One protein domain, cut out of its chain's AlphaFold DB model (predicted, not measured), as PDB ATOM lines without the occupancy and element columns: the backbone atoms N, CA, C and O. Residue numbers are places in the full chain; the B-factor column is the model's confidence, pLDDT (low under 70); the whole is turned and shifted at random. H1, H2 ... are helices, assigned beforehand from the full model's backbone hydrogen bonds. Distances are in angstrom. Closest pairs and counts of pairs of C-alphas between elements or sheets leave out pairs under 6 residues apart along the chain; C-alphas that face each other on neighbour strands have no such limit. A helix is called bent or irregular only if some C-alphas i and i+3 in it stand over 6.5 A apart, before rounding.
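Overview. This is residues 156 to 282 of the 437 residues of the protein "Predicted protein" of Streptomyces sp. C (UniProt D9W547). The long bent helix H7 crosses one side of H1, and H2 folds back beside H1 on another side, making a helical hairpin; the short helices H3, H4 and H5, with H6, form a loose ring that reaches the rest mainly where H6 crosses H2. Residues 277 to 282, at the end of the printed part, stick out. The printed part has 127 residues, with seven named helices in the order H1 to H7 and no named strand; the class is all helix. The whole is flat, spanning 46 by 38 by 20 A, and compact, with a radius of gyration of the C-alphas of 16.0 A.

Along the chain. H7 covers residues 257 to 281 and by its hydrogen bonds was assigned as one helix, but it is bent: C-alphas 266 and 269 are 6.9 A apart. Its arms are H7a, residues 257 to 266, 14.3 A long, and H7b, residues 269 to 281, 18.3 A long, ending at C-alpha 281 at (-20.965, -24.625, 2.404). H1, residues 158 to 178, is 29.9 A long and begins at C-alpha 158 at (-28.303, -39.611, 17.285). H2 covers residues 186 to 200, 20.8 A. H6, residues 240 to 253, is 20.4 A long; it is neither bent nor irregular, but only just, with C-alphas 240 and 243 6.0 A apart. The short helices are H3, residues 207 to 215, 12.5 A; H4, residues 218 to 225, 10.3 A; and H5, residues 230 to 237, 10.3 A.

Arrangement. H7a and H7b stand at a steep tilt of 52 degrees. H7a touches residues 169 to 177 of H1 at a steep tilt of 57 degrees, the closest C-alphas being those of Ala 172 and Ala 264, 4.6 A apart. With residues 271 to 275 alone, H7b touches H1; the closest C-alphas are those of Ala 168 and Leu 272, at 6.0 A. H1 and H2 form a helical hairpin, opposite ways at a shallow tilt of 14 degrees, closest at the C-alphas of Gly 166 and Ala 200, 4.9 A. Residues 244 to 248 of H6 touch H2, about perpendicular at 76 degrees, with the C-alphas of Val 191 and Met 244 closest at 5.9 A. H3 is close to H6 but not clearly touching, its closest C-alphas being those of Leu 207 and Met 245, 7.0 A. H4 is close but not clearly touching to both H3 and H5, each at 6.1 A between closest C-alphas, Leu 213 and Gln 221, Met 225 and Gln 233. H3 and H5 are apart. In H1 to H6 and in both arms of H7, every O i to N i+4 pair is within hydrogen-bond range.

Size, cuts and confidence. The two C-alphas farthest apart, those of Ser 217 and Ala 281, are 49.3 A apart. The printed part has no cut and no long link. The mean pLDDT of the printed part is 83.7, and 18 residues are under 70: 203 to 205, 207, 229 to 232 and 234 to 243.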
ATOM      1  N   SER A 156     -30.229 -34.169  13.167       84.75
ATOM      2  CA  SER A 156     -30.582 -34.351  14.583       84.75
ATOM      3  C   SER A 156     -30.576 -35.815  15.048       84.75
ATOM      4  O   SER A 156     -30.601 -36.067  16.254       84.75
ATOM      5  N   GLN A 157     -30.528 -36.791  14.131       84.12
ATOM      6  CA  GLN A 157     -30.601 -38.202  14.507       84.12
ATOM      7  C   GLN A 157     -29.330 -38.635  15.264       84.12
ATOM      8  O   GLN A 157     -28.219 -38.442  14.758       84.12
ATOM      9  N   PRO A 158     -29.456 -39.281  16.445       85.88
ATOM     10  CA  PRO A 158     -28.303 -39.611  17.285       85.88
ATOM     11  C   PRO A 158     -27.240 -40.466  16.593       85.88
ATOM     12  O   PRO A 158     -26.048 -40.259  16.805       85.88
ATOM     13  N   TRP A 159     -27.649 -41.413  15.744       79.94
ATOM     14  CA  TRP A 159     -26.717 -42.283  15.023       79.94
ATOM     15  C   TRP A 159     -25.948 -41.530  13.925       79.94
ATOM     16  O   TRP A 159     -24.779 -41.824  13.693       79.94
ATOM     17  N   ILE A 160     -26.543 -40.501  13.308       83.12
ATOM     18  CA  ILE A 160     -25.848 -39.630  12.345       83.12
ATOM     19  C   ILE A 160     -24.820 -38.766  13.063       83.12
ATOM     20  O   ILE A 160     -23.674 -38.681  12.625       83.12
ATOM     21  N   GLN A 161     -25.189 -38.193  14.209       86.44
ATOM     22  CA  GLN A 161     -24.253 -37.442  15.045       86.44
ATOM     23  C   GLN A 161     -23.111 -38.328  15.550       86.44
ATOM     24  O   GLN A 161     -21.954 -37.907  15.542       86.44
ATOM     25  N   ALA A 162     -23.407 -39.568  15.947       86.00
ATOM     26  CA  ALA A 162     -22.397 -40.542  16.347       86.00
ATOM     27  C   ALA A 162     -21.453 -40.892  15.186       86.00
ATOM     28  O   ALA A 162     -20.238 -40.906  15.381       86.00
ATOM     29  N   ARG A 163     -21.987 -41.095  13.974       87.50
ATOM     30  CA  ARG A 163     -21.205 -41.361  12.759       87.50
ATOM     31  C   ARG A 163     -20.309 -40.186  12.375       87.50
ATOM     32  O   ARG A 163     -19.122 -40.388  12.125       87.50
ATOM     33  N   GLU A 164     -20.828 -38.959  12.381       89.12
ATOM     34  CA  GLU A 164     -20.015 -37.766  12.108       89.12
ATOM     35  C   GLU A 164     -18.957 -37.536  13.190       89.12
ATOM     36  O   GLU A 164     -17.808 -37.238  12.866       89.12
ATOM     37  N   LYS A 165     -19.286 -37.775  14.463       91.06
ATOM     38  CA  LYS A 165     -18.302 -37.746  15.550       91.06
ATOM     39  C   LYS A 165     -17.225 -38.821  15.378       91.06
ATOM     40  O   LYS A 165     -16.057 -38.544  15.633       91.06
ATOM     41  N   GLY A 166     -17.590 -40.019  14.923       88.88
ATOM     42  CA  GLY A 166     -16.653 -41.097  14.602       88.88
ATOM     43  C   GLY A 166     -15.710 -40.727  13.455       88.88
ATOM     44  O   GLY A 166     -14.498 -40.887  13.580       88.88
ATOM     45  N   ARG A 167     -16.247 -40.150  12.372       91.25
ATOM     46  CA  ARG A 167     -15.461 -39.633  11.237       91.25
ATOM     47  C   ARG A 167     -14.511 -38.513  11.661       91.25
ATOM     48  O   ARG A 167     -13.331 -38.564  11.324       91.25
ATOM     49  N   ALA A 168     -14.998 -37.547  12.435       93.94
ATOM     50  CA  ALA A 168     -14.183 -36.462  12.976       93.94
ATOM     51  C   ALA A 168     -13.091 -36.981  13.925       93.94
ATOM     52  O   ALA A 168     -11.957 -36.518  13.872       93.94
ATOM     53  N   GLY A 169     -13.400 -37.984  14.753       93.62
ATOM     54  CA  GLY A 169     -12.423 -38.651  15.615       93.62
ATOM     55  C   GLY A 169     -11.324 -39.363  14.826       93.62
ATOM     56  O   GLY A 169     -10.151 -39.239  15.169       93.62
ATOM     57  N   ALA A 170     -11.687 -40.049  13.739       91.69
ATOM     58  CA  ALA A 170     -10.731 -40.675  12.827       91.69
ATOM     59  C   ALA A 170      -9.808 -39.637  12.170       91.69
ATOM     60  O   ALA A 170      -8.598 -39.823  12.108       91.69
ATOM     61  N   GLU A 171     -10.377 -38.529  11.695       94.44
ATOM     62  CA  GLU A 171      -9.629 -37.421  11.102       94.44
ATOM     63  C   GLU A 171      -8.681 -36.770  12.122       94.44
ATOM     64  O   GLU A 171      -7.509 -36.560  11.813       94.44
ATOM     65  N   ALA A 172      -9.135 -36.578  13.363       96.00
ATOM     66  CA  ALA A 172      -8.322 -36.041  14.451       96.00
ATOM     67  C   ALA A 172      -7.141 -36.947  14.817       96.00
ATOM     68  O   ALA A 172      -6.037 -36.459  15.040       96.00
ATOM     69  N   GLU A 173      -7.358 -38.265  14.861       95.56
ATOM     70  CA  GLU A 173      -6.296 -39.251  15.096       95.56
ATOM     71  C   GLU A 173      -5.249 -39.214  13.975       95.56
ATOM     72  O   GLU A 173      -4.050 -39.231  14.250       95.56
ATOM     73  N   LEU A 174      -5.685 -39.112  12.717       95.38
ATOM     74  CA  LEU A 174      -4.788 -39.054  11.561       95.38
ATOM     75  C   LEU A 174      -3.977 -37.756  11.513       95.38
ATOM     76  O   LEU A 174      -2.770 -37.816  11.286       95.38
ATOM     77  N   GLU A 175      -4.606 -36.601  11.746       95.94
ATOM     78  CA  GLU A 175      -3.898 -35.318  11.829       95.94
ATOM     79  C   GLU A 175      -2.902 -35.315  13.000       95.94
ATOM     80  O   GLU A 175      -1.769 -34.855  12.852       95.94
ATOM     81  N   ALA A 176      -3.279 -35.897  14.143       96.50
ATOM     82  CA  ALA A 176      -2.394 -36.016  15.294       96.50
ATOM     83  C   ALA A 176      -1.172 -36.901  15.007       96.50
ATOM     84  O   ALA A 176      -0.061 -36.506  15.363       96.50
ATOM     85  N   TRP A 177      -1.358 -38.046  14.337       95.81
ATOM     86  CA  TRP A 177      -0.260 -38.911  13.889       95.81
ATOM     87  C   TRP A 177       0.640 -38.237  12.852       95.81
ATOM     88  O   TRP A 177       1.858 -38.384  12.918       95.81
ATOM     89  N   ALA A 178       0.057 -37.510  11.895       93.19
ATOM     90  CA  ALA A 178       0.801 -36.819  10.843       93.19
ATOM     91  C   ALA A 178       1.658 -35.661  11.383       93.19
ATOM     92  O   ALA A 178       2.663 -35.309  10.771       93.19
ATOM     93  N   ALA A 179       1.276 -35.091  12.529       93.44
ATOM     94  CA  ALA A 179       1.995 -34.017  13.208       93.44
ATOM     95  C   ALA A 179       3.093 -34.505  14.179       93.44
ATOM     96  O   ALA A 179       3.657 -33.699  14.923       93.44
ATOM     97  N   GLU A 180       3.358 -35.810  14.264       94.62
ATOM     98  CA  GLU A 180       4.489 -36.345  15.032       94.62
ATOM     99  C   GLU A 180       5.817 -36.118  14.291       94.62
ATOM    100  O   GLU A 180       5.850 -36.116  13.065       94.62
ATOM    101  N   ASP A 181       6.933 -36.002  15.021       90.19
ATOM    102  CA  ASP A 181       8.259 -35.739  14.424       90.19
ATOM    103  C   ASP A 181       8.749 -36.866  13.491       90.19
ATOM    104  O   ASP A 181       9.607 -36.661  12.635       90.19
ATOM    105  N   ASN A 182       8.207 -38.075  13.657       89.75
ATOM    106  CA  ASN A 182       8.490 -39.237  12.815       89.75
ATOM    107  C   ASN A 182       7.187 -40.000  12.521       89.75
ATOM    108  O   ASN A 182       6.945 -41.050  13.126       89.75
ATOM    109  N   PRO A 183       6.287 -39.447  11.695       92.81
ATOM    110  CA  PRO A 183       4.943 -39.984  11.540       92.81
ATOM    111  C   PRO A 183       4.981 -41.420  10.986       92.81
ATOM    112  O   PRO A 183       5.948 -41.801  10.316       92.81
ATOM    113  N   PRO A 184       3.947 -42.245  11.244       93.44
ATOM    114  CA  PRO A 184       3.804 -43.536  10.581       93.44
ATOM    115  C   PRO A 184       3.875 -43.405   9.058       93.44
ATOM    116  O   PRO A 184       3.630 -42.338   8.492       93.44
ATOM    117  N   SER A 185       4.180 -44.510   8.376       93.25
ATOM    118  CA  SER A 185       4.234 -44.500   6.915       93.25
ATOM    119  C   SER A 185       2.891 -44.057   6.311       93.25
ATOM    120  O   SER A 185       1.824 -44.320   6.871       93.25
ATOM    121  N   ALA A 186       2.919 -43.420   5.135       90.50
ATOM    122  CA  ALA A 186       1.694 -43.009   4.441       90.50
ATOM    123  C   ALA A 186       0.752 -44.198   4.168       90.50
ATOM    124  O   ALA A 186      -0.471 -44.057   4.236       90.50
ATOM    125  N   THR A 187       1.320 -45.382   3.918       89.69
ATOM    126  CA  THR A 187       0.575 -46.639   3.801       89.69
ATOM    127  C   THR A 187      -0.152 -46.970   5.101       89.69
ATOM    128  O   THR A 187      -1.354 -47.212   5.071       89.69
ATOM    129  N   ASP A 188       0.527 -46.903   6.247       89.75
ATOM    130  CA  ASP A 188      -0.085 -47.192   7.548       89.75
ATOM    131  C   ASP A 188      -1.195 -46.203   7.904       89.75
ATOM    132  O   ASP A 188      -2.249 -46.610   8.384       89.75
ATOM    133  N   LEU A 189      -1.000 -44.912   7.620       89.38
ATOM    134  CA  LEU A 189      -2.038 -43.899   7.824       89.38
ATOM    135  C   LEU A 189      -3.242 -44.118   6.900       89.38
ATOM    136  O   LEU A 189      -4.381 -43.908   7.313       89.38
ATOM    137  N   THR A 190      -3.014 -44.588   5.672       86.75
ATOM    138  CA  THR A 190      -4.093 -44.945   4.737       86.75
ATOM    139  C   THR A 190      -4.891 -46.145   5.249       86.75
ATOM    140  O   THR A 190      -6.122 -46.119   5.244       86.75
ATOM    141  N   VAL A 191      -4.197 -47.169   5.750       86.00
ATOM    142  CA  VAL A 191      -4.802 -48.366   6.348       86.00
ATOM    143  C   VAL A 191      -5.591 -48.004   7.613       86.00
ATOM    144  O   VAL A 191      -6.750 -48.400   7.747       86.00
ATOM    145  N   LEU A 192      -5.018 -47.185   8.501       87.25
ATOM    146  CA  LEU A 192      -5.690 -46.694   9.706       87.25
ATOM    147  C   LEU A 192      -6.933 -45.860   9.362       87.25
ATOM    148  O   LEU A 192      -7.982 -46.039   9.980       87.25
ATOM    149  N   ARG A 193      -6.847 -44.989   8.346       87.69
ATOM    150  CA  ARG A 193      -7.990 -44.203   7.859       87.69
ATOM    151  C   ARG A 193      -9.124 -45.108   7.395       87.69
ATOM    152  O   ARG A 193     -10.256 -44.917   7.832       87.69
ATOM    153  N   ALA A 194      -8.828 -46.080   6.534       82.88
ATOM    154  CA  ALA A 194      -9.825 -47.023   6.038       82.88
ATOM    155  C   ALA A 194     -10.486 -47.794   7.192       82.88
ATOM    156  O   ALA A 194     -11.704 -47.952   7.211       82.88
ATOM    157  N   TYR A 195      -9.700 -48.194   8.194       84.62
ATOM    158  CA  TYR A 195     -10.186 -48.915   9.369       84.62
ATOM    159  C   TYR A 195     -11.146 -48.081  10.218       84.62
ATOM    160  O   TYR A 195     -12.267 -48.502  10.502       84.62
ATOM    161  N   ARG A 196     -10.728 -46.870  10.600       84.94
ATOM    162  CA  ARG A 196     -11.536 -45.992  11.452       84.94
ATOM    163  C   ARG A 196     -12.798 -45.503  10.747       84.94
ATOM    164  O   ARG A 196     -13.843 -45.428  11.389       84.94
ATOM    165  N   LEU A 197     -12.725 -45.226   9.442       81.44
ATOM    166  CA  LEU A 197     -13.913 -44.911   8.646       81.44
ATOM    167  C   LEU A 197     -14.848 -46.116   8.551       81.44
ATOM    168  O   LEU A 197     -16.035 -45.950   8.795       81.44
ATOM    169  N   GLY A 198     -14.329 -47.323   8.311       76.69
ATOM    170  CA  GLY A 198     -15.141 -48.541   8.313       76.69
ATOM    171  C   GLY A 198     -15.921 -48.726   9.617       76.69
ATOM    172  O   GLY A 198     -17.119 -48.994   9.590       76.69
ATOM    173  N   ILE A 199     -15.284 -48.504  10.772       78.62
ATOM    174  CA  ILE A 199     -15.970 -48.547  12.074       78.62
ATOM    175  C   ILE A 199     -17.020 -47.437  12.194       78.62
ATOM    176  O   ILE A 199     -18.146 -47.708  12.597       78.62
ATOM    177  N   ALA A 200     -16.672 -46.193  11.845       78.56
ATOM    178  CA  ALA A 200     -17.597 -45.063  11.935       78.56
ATOM    179  C   ALA A 200     -18.825 -45.228  11.023       78.56
ATOM    180  O   ALA A 200     -19.886 -44.680  11.309       78.56
ATOM    181  N   GLU A 201     -18.685 -45.967   9.924       75.50
ATOM    182  CA  GLU A 201     -19.753 -46.261   8.970       75.50
ATOM    183  C   GLU A 201     -20.488 -47.575   9.244       75.50
ATOM    184  O   GLU A 201     -21.367 -47.932   8.464       75.50
ATOM    185  N   GLU A 202     -20.142 -48.276  10.330       71.50
ATOM    186  CA  GLU A 202     -20.681 -49.596  10.693       71.50
ATOM    187  C   GLU A 202     -20.435 -50.684   9.625       71.50
ATOM    188  O   GLU A 202     -21.055 -51.750   9.633       71.50
ATOM    189  N   THR A 203     -19.502 -50.441   8.704       63.88
ATOM    190  CA  THR A 203     -19.109 -51.366   7.631       63.88
ATOM    191  C   THR A 203     -17.882 -52.202   7.994       63.88
ATOM    192  O   THR A 203     -17.664 -53.254   7.399       63.88
ATOM    193  N   GLY A 204     -17.098 -51.768   8.984       60.72
ATOM    194  CA  GLY A 204     -15.921 -52.460   9.510       60.72
ATOM    195  C   GLY A 204     -16.165 -53.144  10.857       60.72
ATOM    196  O   GLY A 204     -17.171 -52.913  11.529       60.72
ATOM    197  N   LEU A 205     -15.222 -53.994  11.264       64.12
ATOM    198  CA  LEU A 205     -15.193 -54.605  12.594       64.12
ATOM    199  C   LEU A 205     -14.298 -53.808  13.546       64.12
ATOM    200  O   LEU A 205     -13.231 -53.319  13.175       64.12
ATOM    201  N   THR A 206     -14.698 -53.737  14.808       74.88
ATOM    202  CA  THR A 206     -13.832 -53.292  15.901       74.88
ATOM    203  C   THR A 206     -12.711 -54.301  16.155       74.88
ATOM    204  O   THR A 206     -12.825 -55.482  15.833       74.88
ATOM    205  N   LEU A 207     -11.616 -53.859  16.781       68.44
ATOM    206  CA  LEU A 207     -10.474 -54.725  17.097       68.44
ATOM    207  C   LEU A 207     -10.888 -55.885  18.017       68.44
ATOM    208  O   LEU A 207     -10.375 -56.994  17.899       68.44
ATOM    209  N   ALA A 208     -11.851 -55.635  18.910       73.88
ATOM    210  CA  ALA A 208     -12.437 -56.654  19.769       73.88
ATOM    211  C   ALA A 208     -13.225 -57.696  18.960       73.88
ATOM    212  O   ALA A 208     -12.959 -58.883  19.121       73.88
ATOM    213  N   GLU A 209     -14.111 -57.266  18.052       74.75
ATOM    214  CA  GLU A 209     -14.868 -58.181  17.181       74.75
ATOM    215  C   GLU A 209     -13.942 -58.977  16.250       74.75
ATOM    216  O   GLU A 209     -14.144 -60.172  16.057       74.75
ATOM    217  N   MET A 210     -12.897 -58.353  15.691       72.50
ATOM    218  CA  MET A 210     -11.922 -59.059  14.851       72.50
ATOM    219  C   MET A 210     -11.142 -60.109  15.652       72.50
ATOM    220  O   MET A 210     -10.926 -61.226  15.179       72.50
ATOM    221  N   LYS A 211     -10.739 -59.777  16.884       76.88
ATOM    222  CA  LYS A 211     -10.049 -60.709  17.780       76.88
ATOM    223  C   LYS A 211     -10.958 -61.862  18.199       76.88
ATOM    224  O   LYS A 211     -10.502 -63.002  18.215       76.88
ATOM    225  N   GLU A 212     -12.222 -61.581  18.488       80.62
ATOM    226  CA  GLU A 212     -13.238 -62.588  18.789       80.62
ATOM    227  C   GLU A 212     -13.454 -63.528  17.592       80.62
ATOM    228  O   GLU A 212     -13.325 -64.743  17.739       80.62
ATOM    229  N   LEU A 213     -13.636 -62.978  16.386       76.06
ATOM    230  CA  LEU A 213     -13.746 -63.757  15.148       76.06
ATOM    231  C   LEU A 213     -12.522 -64.643  14.907       76.06
ATOM    232  O   LEU A 213     -12.677 -65.807  14.552       76.06
ATOM    233  N   SER A 214     -11.309 -64.137  15.155       76.31
ATOM    234  CA  SER A 214     -10.072 -64.914  14.980       76.31
ATOM    235  C   SER A 214      -9.946 -66.114  15.930       76.31
ATOM    236  O   SER A 214      -9.144 -67.011  15.681       76.31
ATOM    237  N   GLN A 215     -10.716 -66.121  17.022       81.62
ATOM    238  CA  GLN A 215     -10.731 -67.185  18.030       81.62
ATOM    239  C   GLN A 215     -11.890 -68.174  17.836       81.62
ATOM    240  O   GLN A 215     -11.889 -69.236  18.455       81.62
ATOM    241  N   MET A 216     -12.864 -67.839  16.987       84.75
ATOM    242  CA  MET A 216     -14.018 -68.679  16.671       84.75
ATOM    243  C   MET A 216     -13.665 -69.780  15.669       84.75
ATOM    244  O   MET A 216     -12.804 -69.604  14.806       84.75
ATOM    245  N   SER A 217     -14.387 -70.901  15.737       87.88
ATOM    246  CA  SER A 217     -14.331 -71.930  14.693       87.88
ATOM    247  C   SER A 217     -14.906 -71.422  13.363       87.88
ATOM    248  O   SER A 217     -15.769 -70.544  13.352       87.88
ATOM    249  N   ASP A 218     -14.510 -72.022  12.236       77.62
ATOM    250  CA  ASP A 218     -15.023 -71.656  10.902       77.62
ATOM    251  C   ASP A 218     -16.560 -71.674  10.828       77.62
ATOM    252  O   ASP A 218     -17.180 -70.837  10.173       77.62
ATOM    253  N   TYR A 219     -17.194 -72.613  11.536       77.62
ATOM    254  CA  TYR A 219     -18.649 -72.710  11.622       77.62
ATOM    255  C   TYR A 219     -19.270 -71.528  12.382       77.62
ATOM    256  O   TYR A 219     -20.277 -70.965  11.946       77.62
ATOM    257  N   GLU A 220     -18.674 -71.124  13.503       78.75
ATOM    258  CA  GLU A 220     -19.128 -69.977  14.296       78.75
ATOM    259  C   GLU A 220     -18.892 -68.659  13.563       78.75
ATOM    260  O   GLU A 220     -19.796 -67.823  13.526       78.75
ATOM    261  N   GLN A 221     -17.747 -68.519  12.890       76.88
ATOM    262  CA  GLN A 221     -17.468 -67.383  12.015       76.88
ATOM    263  C   GLN A 221     -18.524 -67.288  10.911       76.88
ATOM    264  O   GLN A 221     -19.156 -66.247  10.757       76.88
ATOM    265  N   GLN A 222     -18.811 -68.377  10.187       76.00
ATOM    266  CA  GLN A 222     -19.852 -68.382   9.150       76.00
ATOM    267  C   GLN A 222     -21.245 -68.065   9.703       76.00
ATOM    268  O   GLN A 222     -22.041 -67.410   9.028       76.00
ATOM    269  N   ARG A 223     -21.562 -68.514  10.920       79.06
ATOM    270  CA  ARG A 223     -22.836 -68.209  11.581       79.06
ATOM    271  C   ARG A 223     -22.935 -66.732  11.964       79.06
ATOM    272  O   ARG A 223     -23.980 -66.133  11.728       79.06
ATOM    273  N   MET A 224     -21.872 -66.151  12.513       74.44
ATOM    274  CA  MET A 224     -21.806 -64.734  12.879       74.44
ATOM    275  C   MET A 224     -21.841 -63.840  11.633       74.44
ATOM    276  O   MET A 224     -22.603 -62.879  11.583       74.44
ATOM    277  N   MET A 225     -21.123 -64.220  10.575       74.88
ATOM    278  CA  MET A 225     -21.093 -63.517   9.288       74.88
ATOM    279  C   MET A 225     -22.481 -63.338   8.674       74.88
ATOM    280  O   MET A 225     -22.764 -62.284   8.116       74.88
ATOM    281  N   ARG A 226     -23.384 -64.314   8.828       76.88
ATOM    282  CA  ARG A 226     -24.775 -64.212   8.341       76.88
ATOM    283  C   ARG A 226     -25.591 -63.115   9.029       76.88
ATOM    284  O   ARG A 226     -26.640 -62.750   8.517       76.88
ATOM    285  N   THR A 227     -25.139 -62.619  10.181       74.06
ATOM    286  CA  THR A 227     -25.785 -61.509  10.900       74.06
ATOM    287  C   THR A 227     -25.260 -60.139  10.472       74.06
ATOM    288  O   THR A 227     -25.836 -59.119  10.840       74.06
ATOM    289  N   TYR A 228     -24.183 -60.100   9.683       74.19
ATOM    290  CA  TYR A 228     -23.588 -58.866   9.184       74.19
ATOM    291  C   TYR A 228     -24.204 -58.430   7.859       74.19
ATOM    292  O   TYR A 228     -24.665 -59.255   7.069       74.19
ATOM    293  N   SER A 229     -24.158 -57.121   7.600       69.00
ATOM    294  CA  SER A 229     -24.532 -56.564   6.301       69.00
ATOM    295  C   SER A 229     -23.644 -57.142   5.184       69.00
ATOM    296  O   SER A 229     -22.479 -57.459   5.442       69.00
ATOM    297  N   PRO A 230     -24.136 -57.250   3.936       68.50
ATOM    298  CA  PRO A 230     -23.341 -57.754   2.811       68.50
ATOM    299  C   PRO A 230     -22.005 -57.017   2.628       68.50
ATOM    300  O   PRO A 230     -20.974 -57.647   2.410       68.50
ATOM    301  N   ALA A 231     -21.991 -55.695   2.826       62.22
ATOM    302  CA  ALA A 231     -20.769 -54.890   2.787       62.22
ATOM    303  C   ALA A 231     -19.753 -55.305   3.870       62.22
ATOM    304  O   ALA A 231     -18.565 -55.452   3.580       62.22
ATOM    305  N   LYS A 232     -20.225 -55.553   5.101       66.44
ATOM    306  CA  LYS A 232     -19.390 -56.021   6.220       66.44
ATOM    307  C   LYS A 232     -18.903 -57.459   5.988       66.44
ATOM    308  O   LYS A 232     -17.763 -57.775   6.313       66.44
ATOM    309  N   GLN A 233     -19.711 -58.311   5.349       70.44
ATOM    310  CA  GLN A 233     -19.292 -59.658   4.944       70.44
ATOM    311  C   GLN A 233     -18.207 -59.641   3.854       70.44
ATOM    312  O   GLN A 233     -17.265 -60.429   3.909       70.44
ATOM    313  N   GLU A 234     -18.327 -58.760   2.862       67.69
ATOM    314  CA  GLU A 234     -17.376 -58.669   1.751       67.69
ATOM    315  C   GLU A 234     -16.016 -58.109   2.192       67.69
ATOM    316  O   GLU A 234     -14.974 -58.603   1.755       67.69
ATOM    317  N   ALA A 235     -16.001 -57.135   3.110       64.38
ATOM    318  CA  ALA A 235     -14.768 -56.640   3.727       64.38
ATOM    319  C   ALA A 235     -13.992 -57.773   4.428       64.38
ATOM    320  O   ALA A 235     -12.798 -57.964   4.177       64.38
ATOM    321  N   LEU A 236     -14.715 -58.589   5.199       65.75
ATOM    322  CA  LEU A 236     -14.207 -59.773   5.890       65.75
ATOM    323  C   LEU A 236     -13.663 -60.842   4.936       65.75
ATOM    324  O   LEU A 236     -12.572 -61.378   5.143       65.75
ATOM    325  N   ARG A 237     -14.386 -61.132   3.846       67.75
ATOM    326  CA  ARG A 237     -13.964 -62.119   2.835       67.75
ATOM    327  C   ARG A 237     -12.673 -61.735   2.121       67.75
ATOM    328  O   ARG A 237     -11.901 -62.622   1.764       67.75
ATOM    329  N   LYS A 238     -12.410 -60.441   1.924       66.31
ATOM    330  CA  LYS A 238     -11.200 -59.971   1.230       66.31
ATOM    331  C   LYS A 238      -9.922 -60.082   2.067       66.31
ATOM    332  O   LYS A 238      -8.854 -59.753   1.559       66.31
ATOM    333  N   GLY A 239      -9.997 -60.517   3.331       59.72
ATOM    334  CA  GLY A 239      -8.822 -60.654   4.206       59.72
ATOM    335  C   GLY A 239      -8.126 -59.324   4.526       59.72
ATOM    336  O   GLY A 239      -7.034 -59.311   5.097       59.72
ATOM    337  N   ILE A 240      -8.777 -58.213   4.170       60.22
ATOM    338  CA  ILE A 240      -8.341 -56.831   4.375       60.22
ATOM    339  C   ILE A 240      -8.158 -56.549   5.883       60.22
ATOM    340  O   ILE A 240      -7.246 -55.826   6.286       60.22
ATOM    341  N   ASP A 241      -8.914 -57.256   6.725       66.06
ATOM    342  CA  ASP A 241      -8.915 -57.114   8.179       66.06
ATOM    343  C   ASP A 241      -7.594 -57.496   8.854       66.06
ATOM    344  O   ASP A 241      -7.211 -56.861   9.832       66.06
ATOM    345  N   LYS A 242      -6.845 -58.489   8.351       69.88
ATOM    346  CA  LYS A 242      -5.627 -58.953   9.044       69.88
ATOM    347  C   LYS A 242      -4.478 -57.951   8.931       69.88
ATOM    348  O   LYS A 242      -3.836 -57.637   9.929       69.88
ATOM    349  N   GLN A 243      -4.247 -57.414   7.733       69.94
ATOM    350  CA  GLN A 243      -3.240 -56.369   7.522       69.94
ATOM    351  C   GLN A 243      -3.641 -55.068   8.229       69.94
ATOM    352  O   GLN A 243      -2.794 -54.406   8.828       69.94
ATOM    353  N   MET A 244      -4.936 -54.735   8.224       76.44
ATOM    354  CA  MET A 244      -5.465 -53.605   8.990       76.44
ATOM    355  C   MET A 244      -5.250 -53.781  10.493       76.44
ATOM    356  O   MET A 244      -4.749 -52.860  11.134       76.44
ATOM    357  N   MET A 245      -5.537 -54.962  11.046       76.19
ATOM    358  CA  MET A 245      -5.283 -55.271  12.456       76.19
ATOM    359  C   MET A 245      -3.812 -55.138  12.824       76.19
ATOM    360  O   MET A 245      -3.500 -54.514  13.830       76.19
ATOM    361  N   GLU A 246      -2.899 -55.689  12.025       85.69
ATOM    362  CA  GLU A 246      -1.465 -55.618  12.319       85.69
ATOM    363  C   GLU A 246      -0.959 -54.170  12.361       85.69
ATOM    364  O   GLU A 246      -0.139 -53.823  13.214       85.69
ATOM    365  N   VAL A 247      -1.465 -53.306  11.474       86.62
ATOM    366  CA  VAL A 247      -1.156 -51.869  11.489       86.62
ATOM    367  C   VAL A 247      -1.761 -51.195  12.720       86.62
ATOM    368  O   VAL A 247      -1.045 -50.491  13.431       86.62
ATOM    369  N   VAL A 248      -3.041 -51.432  13.010       86.56
ATOM    370  CA  VAL A 248      -3.737 -50.826  14.157       86.56
ATOM    371  C   VAL A 248      -3.092 -51.249  15.475       86.56
ATOM    372  O   VAL A 248      -2.737 -50.388  16.271       86.56
ATOM    373  N   GLU A 249      -2.851 -52.544  15.693       89.00
ATOM    374  CA  GLU A 249      -2.188 -53.041  16.903       89.00
ATOM    375  C   GLU A 249      -0.779 -52.469  17.061       89.00
ATOM    376  O   GLU A 249      -0.358 -52.137  18.172       89.00
ATOM    377  N   ARG A 250      -0.026 -52.359  15.959       92.62
ATOM    378  CA  ARG A 250       1.317 -51.775  15.984       92.62
ATOM    379  C   ARG A 250       1.268 -50.309  16.401       92.62
ATOM    380  O   ARG A 250       2.057 -49.910  17.253       92.62
ATOM    381  N   LEU A 251       0.340 -49.534  15.842       90.81
ATOM    382  CA  LEU A 251       0.151 -48.126  16.194       90.81
ATOM    383  C   LEU A 251      -0.396 -47.951  17.616       90.81
ATOM    384  O   LEU A 251      -0.002 -47.015  18.299       90.81
ATOM    385  N   GLU A 252      -1.238 -48.861  18.110       89.12
ATOM    386  CA  GLU A 252      -1.733 -48.827  19.493       89.12
ATOM    387  C   GLU A 252      -0.650 -49.142  20.532       89.12
ATOM    388  O   GLU A 252      -0.717 -48.628  21.652       89.12
ATOM    389  N   ARG A 253       0.338 -49.970  20.170       92.81
ATOM    390  CA  ARG A 253       1.506 -50.298  21.005       92.81
ATOM    391  C   ARG A 253       2.646 -49.286  20.882       92.81
ATOM    392  O   ARG A 253       3.601 -49.373  21.653       92.81
ATOM    393  N   ASP A 254       2.577 -48.353  19.934       93.12
ATOM    394  CA  ASP A 254       3.585 -47.305  19.786       93.12
ATOM    395  C   ASP A 254       3.602 -46.428  21.057       93.12
ATOM    396  O   ASP A 254       2.542 -45.975  21.504       93.12
ATOM    397  N   PRO A 255       4.774 -46.150  21.661       93.38
ATOM    398  CA  PRO A 255       4.869 -45.316  22.861       93.38
ATOM    399  C   PRO A 255       4.216 -43.933  22.720       93.38
ATOM    400  O   PRO A 255       3.780 -43.349  23.713       93.38
ATOM    401  N   ARG A 256       4.116 -43.414  21.492       94.44
ATOM    402  CA  ARG A 256       3.517 -42.110  21.180       94.44
ATOM    403  C   ARG A 256       1.998 -42.154  21.105       94.44
ATOM    404  O   ARG A 256       1.364 -41.102  21.137       94.44
ATOM    405  N   ALA A 257       1.386 -43.338  21.071       92.75
ATOM    406  CA  ALA A 257      -0.059 -43.491  20.930       92.75
ATOM    407  C   ALA A 257      -0.842 -42.709  21.996       92.75
ATOM    408  O   ALA A 257      -1.895 -42.147  21.706       92.75
ATOM    409  N   HIS A 258      -0.330 -42.626  23.230       93.31
ATOM    410  CA  HIS A 258      -0.966 -41.825  24.276       93.31
ATOM    411  C   HIS A 258      -0.956 -40.324  23.946       93.31
ATOM    412  O   HIS A 258      -1.995 -39.672  24.038       93.31
ATOM    413  N   GLN A 259       0.189 -39.790  23.513       94.81
ATOM    414  CA  GLN A 259       0.326 -38.391  23.104       94.81
ATOM    415  C   GLN A 259      -0.579 -38.068  21.910       94.81
ATOM    416  O   GLN A 259      -1.280 -37.057  21.927       94.81
ATOM    417  N   VAL A 260      -0.627 -38.961  20.920       95.50
ATOM    418  CA  VAL A 260      -1.507 -38.828  19.756       95.50
ATOM    419  C   VAL A 260      -2.973 -38.791  20.175       95.50
ATOM    420  O   VAL A 260      -3.703 -37.926  19.708       95.50
ATOM    421  N   ARG A 261      -3.414 -39.648  21.108       94.62
ATOM    422  CA  ARG A 261      -4.794 -39.609  21.630       94.62
ATOM    423  C   ARG A 261      -5.122 -38.283  22.311       94.62
ATOM    424  O   ARG A 261      -6.207 -37.749  22.100       94.62
ATOM    425  N   VAL A 262      -4.199 -37.742  23.107       96.44
ATOM    426  CA  VAL A 262      -4.381 -36.432  23.755       96.44
ATOM    427  C   VAL A 262      -4.481 -35.325  22.703       96.44
ATOM    428  O   VAL A 262      -5.410 -34.520  22.745       96.44
ATOM    429  N   ARG A 263      -3.579 -35.313  21.714       96.88
ATOM    430  CA  ARG A 263      -3.598 -34.341  20.614       96.88
ATOM    431  C   ARG A 263      -4.878 -34.453  19.780       96.88
ATOM    432  O   ARG A 263      -5.521 -33.439  19.542       96.88
ATOM    433  N   ALA A 264      -5.293 -35.663  19.417       95.94
ATOM    434  CA  ALA A 264      -6.534 -35.918  18.689       95.94
ATOM    435  C   ALA A 264      -7.764 -35.436  19.473       95.94
ATOM    436  O   ALA A 264      -8.647 -34.795  18.910       95.94
ATOM    437  N   SER A 265      -7.804 -35.665  20.791       96.38
ATOM    438  CA  SER A 265      -8.883 -35.152  21.644       96.38
ATOM    439  C   SER A 265      -8.948 -33.622  21.649       96.38
ATOM    440  O   SER A 265     -10.044 -33.070  21.729       96.38
ATOM    441  N   ASN A 266      -7.802 -32.942  21.561       97.31
ATOM    442  CA  ASN A 266      -7.737 -31.481  21.485       97.31
ATOM    443  C   ASN A 266      -8.120 -30.947  20.094       97.31
ATOM    444  O   ASN A 266      -8.698 -29.869  20.011       97.31
ATOM    445  N   LEU A 267      -7.828 -31.695  19.024       97.19
ATOM    446  CA  LEU A 267      -8.182 -31.343  17.640       97.19
ATOM    447  C   LEU A 267      -9.658 -31.601  17.309       97.19
ATOM    448  O   LEU A 267     -10.215 -30.965  16.417       97.19
ATOM    449  N   LEU A 268     -10.308 -32.532  18.013       95.81
ATOM    450  CA  LEU A 268     -11.667 -32.972  17.695       95.81
ATOM    451  C   LEU A 268     -12.697 -31.824  17.598       95.81
ATOM    452  O   LEU A 268     -13.458 -31.831  16.630       95.81
ATOM    453  N   PRO A 269     -12.757 -30.838  18.521       96.75
ATOM    454  CA  PRO A 269     -13.704 -29.727  18.402       96.75
ATOM    455  C   PRO A 269     -13.486 -28.885  17.137       96.75
ATOM    456  O   PRO A 269     -14.452 -28.559  16.455       96.75
ATOM    457  N   GLU A 270     -12.229 -28.594  16.791       97.06
ATOM    458  CA  GLU A 270     -11.874 -27.824  15.592       97.06
ATOM    459  C   GLU A 270     -12.237 -28.587  14.310       97.06
ATOM    460  O   GLU A 270     -12.769 -28.012  13.363       97.06
ATOM    461  N   ILE A 271     -11.994 -29.899  14.273       95.31
ATOM    462  CA  ILE A 271     -12.369 -30.740  13.127       95.31
ATOM    463  C   ILE A 271     -13.888 -30.808  12.977       95.31
ATOM    464  O   ILE A 271     -14.393 -30.707  11.859       95.31
ATOM    465  N   LEU A 272     -14.633 -30.938  14.076       93.25
ATOM    466  CA  LEU A 272     -16.096 -30.890  14.036       93.25
ATOM    467  C   LEU A 272     -16.597 -29.554  13.472       93.25
ATOM    468  O   LEU A 272     -17.502 -29.559  12.639       93.25
ATOM    469  N   GLU A 273     -15.986 -28.434  13.860       93.94
ATOM    470  CA  GLU A 273     -16.314 -27.112  13.318       93.94
ATOM    471  C   GLU A 273     -15.993 -27.012  11.819       93.94
ATOM    472  O   GLU A 273     -16.858 -26.621  11.033       93.94
ATOM    473  N   ARG A 274     -14.798 -27.451  11.391       94.25
ATOM    474  CA  ARG A 274     -14.410 -27.495   9.969       94.25
ATOM    475  C   ARG A 274     -15.383 -28.331   9.138       94.25
ATOM    476  O   ARG A 274     -15.785 -27.909   8.053       94.25
ATOM    477  N   ARG A 275     -15.791 -29.497   9.642       91.12
ATOM    478  CA  ARG A 275     -16.744 -30.388   8.962       91.12
ATOM    479  C   ARG A 275     -18.144 -29.784   8.897       91.12
ATOM    480  O   ARG A 275     -18.753 -29.818   7.831       91.12
ATOM    481  N   ALA A 276     -18.626 -29.184   9.985       87.94
ATOM    482  CA  ALA A 276     -19.909 -28.485  10.000       87.94
ATOM    483  C   ALA A 276     -19.924 -27.309   9.008       87.94
ATOM    484  O   ALA A 276     -20.882 -27.154   8.252       87.94
ATOM    485  N   ALA A 277     -18.839 -26.530   8.942       88.56
ATOM    486  CA  ALA A 277     -18.685 -25.447   7.975       88.56
ATOM    487  C   ALA A 277     -18.650 -25.964   6.525       88.56
ATOM    488  O   ALA A 277     -19.329 -25.410   5.661       88.56
ATOM    489  N   ALA A 278     -17.921 -27.051   6.252       85.69
ATOM    490  CA  ALA A 278     -17.882 -27.676   4.928       85.69
ATOM    491  C   ALA A 278     -19.257 -28.221   4.500       85.69
ATOM    492  O   ALA A 278     -19.669 -28.055   3.348       85.69
ATOM    493  N   GLN A 279     -19.999 -28.825   5.431       82.12
ATOM    494  CA  GLN A 279     -21.363 -29.290   5.188       82.12
ATOM    495  C   GLN A 279     -22.307 -28.118   4.893       82.12
ATOM    496  O   GLN A 279     -23.056 -28.179   3.921       82.12
ATOM    497  N   ALA A 280     -22.227 -27.034   5.668       80.31
ATOM    498  CA  ALA A 280     -23.018 -25.822   5.447       80.31
ATOM    499  C   ALA A 280     -22.674 -25.109   4.126       80.31
ATOM    500  O   ALA A 280     -23.539 -24.482   3.521       80.31
ATOM    501  N   ALA A 281     -21.425 -25.215   3.660       77.19
ATOM    502  CA  ALA A 281     -20.965 -24.625   2.404       77.19
ATOM    503  C   ALA A 281     -21.328 -25.451   1.156       77.19
ATOM    504  O   ALA A 281     -21.165 -24.960   0.038       77.19
ATOM    505  N   THR A 282     -21.799 -26.694   1.311       73.38
ATOM    506  CA  THR A 282     -22.140 -27.560   0.174       73.38
ATOM    507  C   THR A 282     -23.413 -27.043  -0.509       73.38
ATOM    508  O   THR A 282     -24.478 -27.081   0.111       73.38
TER     509      THR A 282